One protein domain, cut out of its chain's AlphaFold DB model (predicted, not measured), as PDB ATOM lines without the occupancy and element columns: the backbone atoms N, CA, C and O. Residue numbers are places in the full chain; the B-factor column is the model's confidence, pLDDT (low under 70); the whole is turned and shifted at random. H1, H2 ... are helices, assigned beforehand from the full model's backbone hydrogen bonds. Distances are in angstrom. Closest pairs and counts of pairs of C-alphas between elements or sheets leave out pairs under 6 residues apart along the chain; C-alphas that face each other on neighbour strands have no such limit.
ATOM      1  N   PRO A 364     161.120 150.783 155.102       66.12
ATOM      2  CA  PRO A 364     160.942 150.010 153.873       66.12
ATOM      3  C   PRO A 364     159.534 150.241 153.318       66.12
ATOM      4  O   PRO A 364     158.585 150.282 154.103       66.12
ATOM      5  N   GLU A 365     159.388 150.381 152.000       69.38
ATOM      6  CA  GLU A 365     158.127 150.816 151.378       69.38
ATOM      7  C   GLU A 365     156.928 149.961 151.793       69.38
ATOM      8  O   GLU A 365     155.885 150.511 152.109       69.38
ATOM      9  N   LEU A 366     157.108 148.646 151.957       78.88
ATOM     10  CA  LEU A 366     156.033 147.746 152.388       78.88
ATOM     11  C   LEU A 366     155.543 148.047 153.809       78.88
ATOM     12  O   LEU A 366     154.351 148.004 154.091       78.88
ATOM     13  N   LEU A 367     156.465 148.384 154.711       75.56
ATOM     14  CA  LEU A 367     156.125 148.770 156.074       75.56
ATOM     15  C   LEU A 367     155.528 150.181 156.123       75.56
ATOM     16  O   LEU A 367     154.673 150.447 156.959       75.56
ATOM     17  N   SER A 368     155.963 151.079 155.236       70.81
ATOM     18  CA  SER A 368     155.327 152.390 155.082       70.81
ATOM     19  C   SER A 368     153.892 152.257 154.572       70.81
ATOM     20  O   SER A 368     153.022 152.954 155.078       70.81
ATOM     21  N   THR A 369     153.653 151.363 153.611       76.00
ATOM     22  CA  THR A 369     152.326 151.037 153.080       76.00
ATOM     23  C   THR A 369     151.446 150.429 154.164       76.00
ATOM     24  O   THR A 369     150.371 150.945 154.432       76.00
ATOM     25  N   CYS A 370     151.942 149.435 154.904       77.69
ATOM     26  CA  CYS A 370     151.193 148.860 156.019       77.69
ATOM     27  C   CYS A 370     150.852 149.889 157.106       77.69
ATOM     28  O   CYS A 370     149.735 149.913 157.607       77.69
ATOM     29  N   LYS A 371     151.790 150.780 157.457       71.62
ATOM     30  CA  LYS A 371     151.518 151.842 158.435       71.62
ATOM     31  C   LYS A 371     150.526 152.889 157.957       71.62
ATOM     32  O   LYS A 371     149.884 153.525 158.786       71.62
ATOM     33  N   ALA A 372     150.458 153.103 156.651       67.25
ATOM     34  CA  ALA A 372     149.469 153.977 156.056       67.25
ATOM     35  C   ALA A 372     148.079 153.329 156.078       67.25
ATOM     36  O   ALA A 372     147.134 153.977 156.501       67.25
ATOM     37  N   ILE A 373     147.979 152.062 155.668       68.81
ATOM     38  CA  ILE A 373     146.713 151.336 155.498       68.81
ATOM     39  C   ILE A 373     146.111 150.909 156.841       68.81
ATOM     40  O   ILE A 373     144.942 151.163 157.114       68.81
ATOM     41  N   ILE A 374     146.919 150.252 157.674       69.00
ATOM     42  CA  ILE A 374     146.485 149.639 158.933       69.00
ATOM     43  C   ILE A 374     146.581 150.647 160.070       69.00
ATOM     44  O   ILE A 374     145.645 150.800 160.837       69.00
ATOM     45  N   GLY A 375     147.702 151.365 160.141       59.22
ATOM     46  CA  GLY A 375     147.977 152.336 161.194       59.22
ATOM     47  C   GLY A 375     149.382 152.202 161.779       59.22
ATOM     48  O   GLY A 375     150.190 151.350 161.393       59.22
ATOM     49  N   LEU A 376     149.717 153.076 162.730       55.84
ATOM     50  CA  LEU A 376     151.057 153.169 163.328       55.84
ATOM     51  C   LEU A 376     151.458 151.931 164.157       55.84
ATOM     52  O   LEU A 376     152.649 151.754 164.455       55.84
ATOM     53  N   GLU A 377     150.486 151.080 164.470       55.00
ATOM     54  CA  GLU A 377     150.567 149.737 165.044       55.00
ATOM     55  C   GLU A 377     151.234 148.715 164.114       55.00
ATOM     56  O   GLU A 377     151.819 147.735 164.589       55.00
ATOM     57  N   CYS A 378     151.257 148.954 162.798       64.94
ATOM     58  CA  CYS A 378     151.977 148.075 161.892       64.94
ATOM     59  C   CYS A 378     153.496 148.245 162.054       64.94
ATOM     60  O   CYS A 378     154.104 149.239 161.661       64.94
ATOM     61  N   THR A 379     154.150 147.252 162.647       63.81
ATOM     62  CA  THR A 379     155.599 147.219 162.884       63.81
ATOM     63  C   THR A 379     156.264 146.225 161.928       63.81
ATOM     64  O   THR A 379     155.570 145.382 161.369       63.81
ATOM     65  N   PRO A 380     157.603 146.227 161.757       64.69
ATOM     66  CA  PRO A 380     158.276 145.197 160.954       64.69
ATOM     67  C   PRO A 380     157.944 143.756 161.379       64.69
ATOM     68  O   PRO A 380     158.127 142.828 160.597       64.69
ATOM     69  N   TYR A 381     157.493 143.571 162.621       62.06
ATOM     70  CA  TYR A 381     157.250 142.275 163.243       62.06
ATOM     71  C   TYR A 381     155.782 141.857 163.189       62.06
ATOM     72  O   TYR A 381     155.499 140.675 163.033       62.06
ATOM     73  N   SER A 382     154.863 142.820 163.275       66.62
ATOM     74  CA  SER A 382     153.428 142.602 163.068       66.62
ATOM     75  C   SER A 382     153.020 142.718 161.595       66.62
ATOM     76  O   SER A 382     151.903 142.356 161.255       66.62
ATOM     77  N   LEU A 383     153.933 143.146 160.710       77.94
ATOM     78  CA  LEU A 383     153.698 143.357 159.277       77.94
ATOM     79  C   LEU A 383     153.015 142.167 158.604       77.94
ATOM     80  O   LEU A 383     152.001 142.344 157.948       77.94
ATOM     81  N   ASN A 384     153.535 140.951 158.785       81.69
ATOM     82  CA  ASN A 384     152.947 139.777 158.140       81.69
ATOM     83  C   ASN A 384     151.577 139.420 158.730       81.69
ATOM     84  O   ASN A 384     150.710 138.964 157.993       81.69
ATOM     85  N   SER A 385     151.383 139.612 160.036       74.88
ATOM     86  CA  SER A 385     150.093 139.372 160.689       74.88
ATOM     87  C   SER A 385     149.048 140.379 160.225       74.88
ATOM     88  O   SER A 385     147.920 139.989 159.965       74.88
ATOM     89  N   TYR A 386     149.434 141.643 160.044       79.50
ATOM     90  CA  TYR A 386     148.545 142.678 159.528       79.50
ATOM     91  C   TYR A 386     148.305 142.583 158.021       79.50
ATOM     92  O   TYR A 386     147.208 142.887 157.585       79.50
ATOM     93  N   ILE A 387     149.276 142.117 157.226       82.94
ATOM     94  CA  ILE A 387     149.039 141.768 155.814       82.94
ATOM     95  C   ILE A 387     148.025 140.629 155.722       82.94
ATOM     96  O   ILE A 387     147.121 140.692 154.901       82.94
ATOM     97  N   ARG A 388     148.166 139.595 156.563       81.25
ATOM     98  CA  ARG A 388     147.191 138.503 156.623       81.25
ATOM     99  C   ARG A 388     145.816 139.020 157.026       81.25
ATOM    100  O   ARG A 388     144.874 138.777 156.294       81.25
ATOM    101  N   TYR A 389     145.740 139.773 158.121       74.06
ATOM    102  CA  TYR A 389     144.504 140.405 158.568       74.06
ATOM    103  C   TYR A 389     143.871 141.237 157.448       74.06
ATOM    104  O   TYR A 389     142.698 141.078 157.158       74.06
ATOM    105  N   TRP A 390     144.649 142.063 156.750       81.25
ATOM    106  CA  TRP A 390     144.145 142.849 155.629       81.25
ATOM    107  C   TRP A 390     143.622 141.971 154.487       81.25
ATOM    108  O   TRP A 390     142.497 142.170 154.065       81.25
ATOM    109  N   CYS A 391     144.379 140.967 154.030       78.88
ATOM    110  CA  CYS A 391     143.917 140.052 152.978       78.88
ATOM    111  C   CYS A 391     142.673 139.243 153.389       78.88
ATOM    112  O   CYS A 391     141.919 138.838 152.520       78.88
ATOM    113  N   GLU A 392     142.488 138.968 154.684       73.62
ATOM    114  CA  GLU A 392     141.323 138.249 155.221       73.62
ATOM    115  C   GLU A 392     140.078 139.140 155.360       73.62
ATOM    116  O   GLU A 392     138.981 138.604 155.455       73.62
ATOM    117  N   ASN A 393     140.240 140.468 155.409       62.47
ATOM    118  CA  ASN A 393     139.150 141.410 155.694       62.47
ATOM    119  C   ASN A 393     138.884 142.420 154.561       62.47
ATOM    120  O   ASN A 393     137.885 143.120 154.614       62.47
ATOM    121  N   ALA A 394     139.760 142.538 153.562       66.44
ATOM    122  CA  ALA A 394     139.537 143.364 152.377       66.44
ATOM    123  C   ALA A 394     138.746 142.581 151.315       66.44
ATOM    124  O   ALA A 394     139.038 141.403 151.098       66.44
ATOM    125  N   ASP A 395     137.814 143.235 150.610       66.19
ATOM    126  CA  ASP A 395     137.004 142.630 149.538       66.19
ATOM    127  C   ASP A 395     137.802 142.397 148.239       66.19
ATOM    128  O   ASP A 395     137.568 142.970 147.175       66.19
ATOM    129  N   ILE A 396     138.814 141.538 148.314       73.81
ATOM    130  CA  ILE A 396     139.716 141.253 147.194       73.81
ATOM    131  C   ILE A 396     139.043 140.496 146.032       73.81
ATOM    132  O   ILE A 396     139.735 140.176 145.060       73.81
ATOM    133  N   ALA A 397     137.730 140.232 146.088       69.25
ATOM    134  CA  ALA A 397     136.943 139.706 144.969       69.25
ATOM    135  C   ALA A 397     136.986 140.647 143.758       69.25
ATOM    136  O   ALA A 397     137.175 140.207 142.629       69.25
ATOM    137  N   ASN A 398     136.966 141.957 144.008       64.38
ATOM    138  CA  ASN A 398     136.994 142.997 142.977       64.38
ATOM    139  C   ASN A 398     138.418 143.386 142.515       64.38
ATOM    140  O   ASN A 398     138.636 144.444 141.922       64.38
ATOM    141  N   THR A 399     139.416 142.539 142.783       77.31
ATOM    142  CA  THR A 399     140.810 142.735 142.346       77.31
ATOM    143  C   THR A 399     141.214 141.693 141.304       77.31
ATOM    144  O   THR A 399     140.494 140.737 141.039       77.31
ATOM    145  N   ASP A 400     142.420 141.814 140.743       79.56
ATOM    146  CA  ASP A 400     143.000 140.791 139.856       79.56
ATOM    147  C   ASP A 400     143.269 139.433 140.548       79.56
ATOM    148  O   ASP A 400     143.767 138.502 139.907       79.56
ATOM    149  N   LEU A 401     142.966 139.322 141.846       81.75
ATOM    150  CA  LEU A 401     143.079 138.110 142.651       81.75
ATOM    151  C   LEU A 401     141.768 137.324 142.798       81.75
ATOM    152  O   LEU A 401     141.846 136.203 143.299       81.75
ATOM    153  N   ASP A 402     140.614 137.869 142.384       75.06
ATOM    154  CA  ASP A 402     139.309 137.173 142.377       75.06
ATOM    155  C   ASP A 402     138.980 136.475 143.719       75.06
ATOM    156  O   ASP A 402     138.613 135.302 143.775       75.06
ATOM    157  N   GLY A 403     139.219 137.161 144.845       73.12
ATOM    158  CA  GLY A 403     138.887 136.642 146.179       73.12
ATOM    159  C   GLY A 403     139.941 135.726 146.823       73.12
ATOM    160  O   GLY A 403     139.766 135.295 147.964       73.12
ATOM    161  N   ASP A 404     141.054 135.408 146.148       85.25
ATOM    162  CA  ASP A 404     142.053 134.460 146.669       85.25
ATOM    163  C   ASP A 404     142.950 135.083 147.764       85.25
ATOM    164  O   ASP A 404     144.010 135.674 147.511       85.25
ATOM    165  N   VAL A 405     142.536 134.896 149.023       81.56
ATOM    166  CA  VAL A 405     143.236 135.356 150.241       81.56
ATOM    167  C   VAL A 405     144.656 134.792 150.346       81.56
ATOM    168  O   VAL A 405     145.585 135.490 150.772       81.56
ATOM    169  N   ASP A 406     144.869 133.539 149.934       84.69
ATOM    170  CA  ASP A 406     146.190 132.916 149.975       84.69
ATOM    171  C   ASP A 406     147.099 133.515 148.894       84.69
ATOM    172  O   ASP A 406     148.265 133.812 149.175       84.69
ATOM    173  N   ALA A 407     146.586 133.768 147.686       85.94
ATOM    174  CA  ALA A 407     147.321 134.475 146.638       85.94
ATOM    175  C   ALA A 407     147.651 135.918 147.044       85.94
ATOM    176  O   ALA A 407     148.794 136.345 146.847       85.94
ATOM    177  N   CYS A 408     146.716 136.635 147.682       87.88
ATOM    178  CA  CYS A 408     146.951 137.953 148.283       87.88
ATOM    179  C   CYS A 408     148.118 137.898 149.275       87.88
ATOM    180  O   CYS A 408     149.122 138.606 149.126       87.88
ATOM    181  N   TYR A 409     148.052 136.974 150.236       89.56
ATOM    182  CA  TYR A 409     149.093 136.813 151.243       89.56
ATOM    183  C   TYR A 409     150.450 136.446 150.621       89.56
ATOM    184  O   TYR A 409     151.476 137.028 150.977       89.56
ATOM    185  N   GLN A 410     150.495 135.524 149.653       85.94
ATOM    186  CA  GLN A 410     151.741 135.165 148.965       85.94
ATOM    187  C   GLN A 410     152.307 136.352 148.167       85.94
ATOM    188  O   GLN A 410     153.509 136.632 148.227       85.94
ATOM    189  N   ASN A 411     151.463 137.107 147.466       84.94
ATOM    190  CA  ASN A 411     151.897 138.257 146.679       84.94
ATOM    191  C   ASN A 411     152.452 139.394 147.542       84.94
ATOM    192  O   ASN A 411     153.419 140.037 147.128       84.94
ATOM    193  N   LEU A 412     151.908 139.597 148.744       86.50
ATOM    194  CA  LEU A 412     152.325 140.661 149.660       86.50
ATOM    195  C   LEU A 412     153.406 140.235 150.667       86.50
ATOM    196  O   LEU A 412     154.159 141.080 151.157       86.50
ATOM    197  N   VAL A 413     153.565 138.935 150.944       84.00
ATOM    198  CA  VAL A 413     154.551 138.425 151.915       84.00
ATOM    199  C   VAL A 413     155.728 137.708 151.263       84.00
ATOM    200  O   VAL A 413     156.862 137.930 151.693       84.00
ATOM    201  N   THR A 414     155.525 136.879 150.240       76.12
ATOM    202  CA  THR A 414     156.561 135.940 149.763       76.12
ATOM    203  C   THR A 414     157.108 136.254 148.368       76.12
ATOM    204  O   THR A 414     158.220 135.821 148.054       76.12
ATOM    205  N   SER A 415     156.394 137.038 147.550       74.00
ATOM    206  CA  SER A 415     156.740 137.285 146.142       74.00
ATOM    207  C   SER A 415     157.302 138.689 145.877       74.00
ATOM    208  O   SER A 415     156.587 139.683 145.950       74.00
ATOM    209  N   GLY A 416     158.580 138.773 145.496       78.56
ATOM    210  CA  GLY A 416     159.229 140.019 145.067       78.56
ATOM    211  C   GLY A 416     159.956 140.795 146.174       78.56
ATOM    212  O   GLY A 416     160.063 140.378 147.329       78.56
ATOM    213  N   SER A 417     160.526 141.931 145.792       83.75
ATOM    214  CA  SER A 417     161.208 142.877 146.678       83.75
ATOM    215  C   SER A 417     160.223 143.650 147.568       83.75
ATOM    216  O   SER A 417     159.011 143.589 147.398       83.75
ATOM    217  N   SER A 418     160.718 144.380 148.574       77.38
ATOM    218  CA  SER A 418     159.840 145.197 149.433       77.38
ATOM    219  C   SER A 418     159.117 146.319 148.678       77.38
ATOM    220  O   SER A 418     158.057 146.723 149.133       77.38
ATOM    221  N   GLU A 419     159.698 146.825 147.594       77.62
ATOM    222  CA  GLU A 419     159.141 147.889 146.744       77.62
ATOM    223  C   GLU A 419     158.069 147.315 145.812       77.62
ATOM    224  O   GLU A 419     156.941 147.796 145.788       77.62
ATOM    225  N   GLU A 420     158.348 146.176 145.170       80.81
ATOM    226  CA  GLU A 420     157.352 145.463 144.356       80.81
ATOM    227  C   GLU A 420     156.137 145.029 145.186       80.81
ATOM    228  O   GLU A 420     155.003 145.205 144.752       80.81
ATOM    229  N   ARG A 421     156.348 144.509 146.403       86.06
ATOM    230  CA  ARG A 421     155.250 144.116 147.305       86.06
ATOM    231  C   ARG A 421     154.435 145.319 147.780       86.06
ATOM    232  O   ARG A 421     153.218 145.229 147.859       86.06
ATOM    233  N   ALA A 422     155.088 146.448 148.062       79.38
ATOM    234  CA  ALA A 422     154.401 147.682 148.434       79.38
ATOM    235  C   ALA A 422     153.552 148.225 147.280       79.38
ATOM    236  O   ALA A 422     152.399 148.583 147.492       79.38
ATOM    237  N   SER A 423     154.110 148.237 146.065       81.00
ATOM    238  CA  SER A 423     153.415 148.670 144.853       81.00
ATOM    239  C   SER A 423     152.234 147.766 144.515       81.00
ATOM    240  O   SER A 423     151.201 148.273 144.099       81.00
ATOM    241  N   LYS A 424     152.360 146.448 144.718       86.75
ATOM    242  CA  LYS A 424     151.242 145.508 144.556       86.75
ATOM    243  C   LYS A 424     150.131 145.767 145.566       86.75
ATOM    244  O   LYS A 424     148.974 145.790 145.182       86.75
ATOM    245  N   TRP A 425     150.478 146.028 146.827       88.38
ATOM    246  CA  TRP A 425     149.475 146.363 147.837       88.38
ATOM    247  C   TRP A 425     148.725 147.652 147.479       88.38
ATOM    248  O   TRP A 425     147.508 147.697 147.584       88.38
ATOM    249  N   VAL A 426     149.432 148.676 146.982       82.25
ATOM    250  CA  VAL A 426     148.806 149.919 146.490       82.25
ATOM    251  C   VAL A 426     147.900 149.647 145.290       82.25
ATOM    252  O   VAL A 426     146.811 150.197 145.223       82.25
ATOM    253  N   MET A 427     148.338 148.800 144.359       84.12
ATOM    254  CA  MET A 427     147.560 148.423 143.178       84.12
ATOM    255  C   MET A 427     146.248 147.732 143.566       84.12
ATOM    256  O   MET A 427     145.202 148.160 143.094       84.12
ATOM    257  N   TYR A 428     146.290 146.744 144.469       85.88
ATOM    258  CA  TYR A 428     145.078 146.091 144.981       85.88
ATOM    259  C   TYR A 428     144.150 147.103 145.643       85.88
ATOM    260  O   TYR A 428     142.958 147.122 145.382       85.88
ATOM    261  N   LEU A 429     144.702 148.026 146.426       79.31
ATOM    262  CA  LEU A 429     143.916 149.056 147.096       79.31
ATOM    263  C   LEU A 429     143.297 150.074 146.119       79.31
ATOM    264  O   LEU A 429     142.199 150.562 146.359       79.31
ATOM    265  N   CYS A 430     143.968 150.367 145.003       75.75
ATOM    266  CA  CYS A 430     143.427 151.177 143.910       75.75
ATOM    267  C   CYS A 430     142.313 150.463 143.135       75.75
ATOM    268  O   CYS A 430     141.355 151.115 142.733       75.75
ATOM    269  N   GLN A 431     142.435 149.147 142.939       76.44
ATOM    270  CA  GLN A 431     141.398 148.317 142.318       76.44
ATOM    271  C   GLN A 431     140.148 148.231 143.207       76.44
ATOM    272  O   GLN A 431     139.047 148.447 142.719       76.44
ATOM    273  N   LEU A 432     140.335 148.038 144.519       71.81
ATOM    274  CA  LEU A 432     139.255 147.987 145.516       71.81
ATOM    275  C   LEU A 432     138.431 149.278 145.622       71.81
ATOM    276  O   LEU A 432     137.292 149.242 146.055       71.81
ATOM    277  N   ASN A 433     138.999 150.429 145.262       63.88
ATOM    278  CA  ASN A 433     138.318 151.725 145.355       63.88
ATOM    279  C   ASN A 433     137.639 152.148 144.032       63.88
ATOM    280  O   ASN A 433     137.388 153.338 143.845       63.88
ATOM    281  N   HIS A 434     137.400 151.210 143.103       57.47
ATOM    282  CA  HIS A 434     136.713 151.422 141.815       57.47
ATOM    283  C   HIS A 434     137.178 152.661 141.028       57.47
ATOM    284  O   HIS A 434     136.387 153.354 140.393       57.47
ATOM    285  N   VAL A 435     138.474 152.981 141.068       55.53
ATOM    286  CA  VAL A 435     139.003 154.105 140.289       55.53
ATOM    287  C   VAL A 435     139.147 153.653 138.836       55.53
ATOM    288  O   VAL A 435     139.967 152.777 138.563       55.53
ATOM    289  N   ASP A 436     138.412 154.292 137.914       49.31
ATOM    290  CA  ASP A 436     138.390 153.994 136.463       49.31
ATOM    291  C   ASP A 436     139.788 153.893 135.815       49.31
ATOM    292  O   ASP A 436     139.970 153.264 134.774       49.31
ATOM    293  N   ASP A 437     140.800 154.503 136.443       70.38
ATOM    294  CA  ASP A 437     142.206 154.416 136.062       70.38
ATOM    295  C   ASP A 437     143.109 154.094 137.274       70.38
ATOM    296  O   ASP A 437     143.527 154.971 138.047       70.38
ATOM    297  N   VAL A 438     143.466 152.811 137.404       72.38
ATOM    298  CA  VAL A 438     144.408 152.288 138.412       72.38
ATOM    299  C   VAL A 438     145.778 152.975 138.319       72.38
ATOM    300  O   VAL A 438     146.424 153.207 139.345       72.38
ATOM    301  N   GLU A 439     146.227 153.362 137.120       73.88
ATOM    302  CA  GLU A 439     147.515 154.032 136.916       73.88
ATOM    303  C   GLU A 439     147.473 155.479 137.426       73.88
ATOM    304  O   GLU A 439     148.412 155.929 138.099       73.88
ATOM    305  N   SER A 440     146.359 156.188 137.222       66.25
ATOM    306  CA  SER A 440     146.114 157.494 137.852       66.25
ATOM    307  C   SER A 440     146.039 157.394 139.378       66.25
ATOM    308  O   SER A 440     146.632 158.228 140.071       66.25
ATOM    309  N   CYS A 441     145.404 156.355 139.924       68.25
ATOM    310  CA  CYS A 441     145.343 156.113 141.370       68.25
ATOM    311  C   CYS A 441     146.732 155.870 141.990       68.25
ATOM    312  O   CYS A 441     147.140 156.550 142.939       68.25
ATOM    313  N   MET A 442     147.522 154.969 141.402       73.38
ATOM    314  CA  MET A 442     148.900 154.722 141.838       73.38
ATOM    315  C   MET A 442     149.772 155.979 141.695       73.38
ATOM    316  O   MET A 442     150.622 156.269 142.546       73.38
ATOM    317  N   THR A 443     149.523 156.773 140.650       67.44
ATOM    318  CA  THR A 443     150.185 158.060 140.437       67.44
ATOM    319  C   THR A 443     149.847 159.050 141.554       67.44
ATOM    320  O   THR A 443     150.766 159.693 142.063       67.44
ATOM    321  N   LEU A 444     148.595 159.123 142.017       54.91
ATOM    322  CA  LEU A 444     148.188 159.974 143.141       54.91
ATOM    323  C   LEU A 444     148.908 159.600 144.446       54.91
ATOM    324  O   LEU A 444     149.491 160.480 145.085       54.91
ATOM    325  N   VAL A 445     148.969 158.311 144.803       60.09
ATOM    326  CA  VAL A 445     149.713 157.837 145.993       60.09
ATOM    327  C   VAL A 445     151.196 158.196 145.890       60.09
ATOM    328  O   VAL A 445     151.805 158.647 146.864       60.09
ATOM    329  N   SER A 446     151.784 158.058 144.699       57.06
ATOM    330  CA  SER A 446     153.195 158.386 144.465       57.06
ATOM    331  C   SER A 446     153.493 159.897 144.495       57.06
ATOM    332  O   SER A 446     154.570 160.304 144.946       57.06
ATOM    333  N   GLN A 447     152.559 160.739 144.030       46.97
ATOM    334  CA  GLN A 447     152.738 162.189 143.885       46.97
ATOM    335  C   GLN A 447     152.391 162.961 145.162       46.97
ATOM    336  O   GLN A 447     153.132 163.873 145.544       46.97
ATOM    337  N   PHE A 448     151.298 162.586 145.826       45.25
ATOM    338  CA  PHE A 448     150.706 163.323 146.946       45.25
ATOM    339  C   PHE A 448     150.864 162.593 148.292       45.25
ATOM    340  O   PHE A 448     150.865 163.217 149.354       45.25
ATOM    341  N   GLY A 449     151.166 161.290 148.257       55.06
ATOM    342  CA  GLY A 449     151.401 160.464 149.439       55.06
ATOM    343  C   GLY A 449     150.117 159.905 150.053       55.06
ATOM    344  O   GLY A 449     149.006 160.316 149.737       55.06
ATOM    345  N   TRP A 450     150.285 158.968 150.988       58.62
ATOM    346  CA  TRP A 450     149.183 158.234 151.620       58.62
ATOM    347  C   TRP A 450     148.158 159.101 152.354       58.62
ATOM    348  O   TRP A 450     147.006 158.714 152.454       58.62
ATOM    349  N   THR A 451     148.552 160.262 152.881       50.06
ATOM    350  CA  THR A 451     147.642 161.107 153.669       50.06
ATOM    351  C   THR A 451     146.540 161.732 152.821       50.06
ATOM    352  O   THR A 451     145.412 161.788 153.283       50.06
ATOM    353  N   GLU A 452     146.868 162.186 151.610       48.91
ATOM    354  CA  GLU A 452     145.912 162.800 150.675       48.91
ATOM    355  C   GLU A 452     145.093 161.732 149.934       48.91
ATOM    356  O   GLU A 452     143.944 161.951 149.567       48.91
ATOM    357  N   PHE A 453     145.675 160.540 149.777       56.72
ATOM    358  CA  PHE A 453     144.990 159.375 149.234       56.72
ATOM    359  C   PHE A 453     143.941 158.811 150.210       56.72
ATOM    360  O   PHE A 453     142.770 158.740 149.870       56.72
ATOM    361  N   LEU A 454     144.328 158.498 151.450       55.69
ATOM    362  CA  LEU A 454     143.427 157.924 152.461       55.69
ATOM    363  C   LEU A 454     142.405 158.926 153.015       55.69
ATOM    364  O   LEU A 454     141.492 158.536 153.726       55.69
ATOM    365  N   SER A 455     142.571 160.227 152.753       50.94
ATOM    366  CA  SER A 455     141.523 161.217 153.036       50.94
ATOM    367  C   SER A 455     140.438 161.260 151.963       50.94
ATOM    368  O   SER A 455     139.418 161.898 152.177       50.94
ATOM    369  N   LYS A 456     140.693 160.671 150.791       45.06
ATOM    370  CA  LYS A 456     139.798 160.702 149.631       45.06
ATOM    371  C   LYS A 456     139.218 159.321 149.296       45.06
ATOM    372  O   LYS A 456     138.187 159.252 148.644       45.06
TER     373      LYS A 456
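What this domain is: This is residues 364 to 456 of the 1137 residues of an uncharacterized protein of Hondaea fermentalgiana (UniProt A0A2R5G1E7). Two helices, H1 and H4, make the middle of this small helical body, with the hairpin of H2 and H3 packed on one side and H5 and H6 on the other. H2 packs on H1 and H3 on H4, while across the middle pair H5 packs on H4 and H6 on H1. The printed part has 93 residues, with six named helices in the order H1 to H6 and no named strand; the class is all helix. It is compact, with a radius of gyration of the C-alphas of 12.2 A, and rounded, spanning 30 by 28 by 22 A.

Where its parts are: H1, residues 365 to 373, begins with C-alpha 365 at (158.127, 150.816, 151.378) and is 12.1 A from first to last C-alpha. H2, residues 383 to 393, is 15.1 A long, and H3, residues 405 to 413, is 11.8 A long. H4, residues 418 to 432, is the longest helix at 21.1 A, from C-alpha 418 at (159.840, 145.197, 149.433) to C-alpha 432 at (139.255, 147.987, 145.516). H5, residues 438 to 448, is 15.3 A long. H6, residues 450 to 454, is 5.8 A long and ends with C-alpha 454 at (143.427, 157.924, 152.461).

How they stand to each other: H1 and H4 are the hub, touching three other helices each. They touch each other, the closest C-alphas being those of Leu 366 and Ala 422 at 4.3 A, and run the same way at a shallow tilt of 32 degrees, only just short of steep. H1 touches H2 at a steep tilt of 47 degrees, the same way, with the C-alphas of Leu 367 and Leu 383 closest at 6.7 A. H2 and H3 form a helical hairpin, opposite ways at a shallow tilt of 27 degrees; the C-alphas of Cys 391 and Val 405 are closest at 5.5 A. H3 and H4 form another, opposite ways at a tilt of 37 degrees, only just steep; H4 touches H3 with residues 421 to 425 alone, closest at the C-alphas of Leu 412 and Arg 421, 5.1 A. With residues 426 to 431 alone H4 touches H5, opposite ways at a steep tilt of 61 degrees; the C-alphas of Cys 430 and Val 438 are closest at 5.7 A. H6 touches H1, the C-alphas of Ala 372 and Trp 450 being closest at 6.2 A. H5 and H6 touch only at the corner, and only just, with 3 pairs of C-alphas within 8 A; the closest are those of Val 445 and Phe 453, 5.9 A. H2 and H4 are apart. The helix packing is part aligned and part crossed, with both shallow and steep tilts. In H1 to H6 every O i to N i+4 pair is within hydrogen-bond range.

The domain as a whole: The two C-alphas farthest apart, those of Tyr 381 and Asp 436, are 34.8 A apart. The printed part has no cut. The link from H2 to H3, 11 residues, is long. The mean pLDDT of the printed part is 71.4, and 38 residues are under 70, among them residues 372 to 382 and 443 to 456.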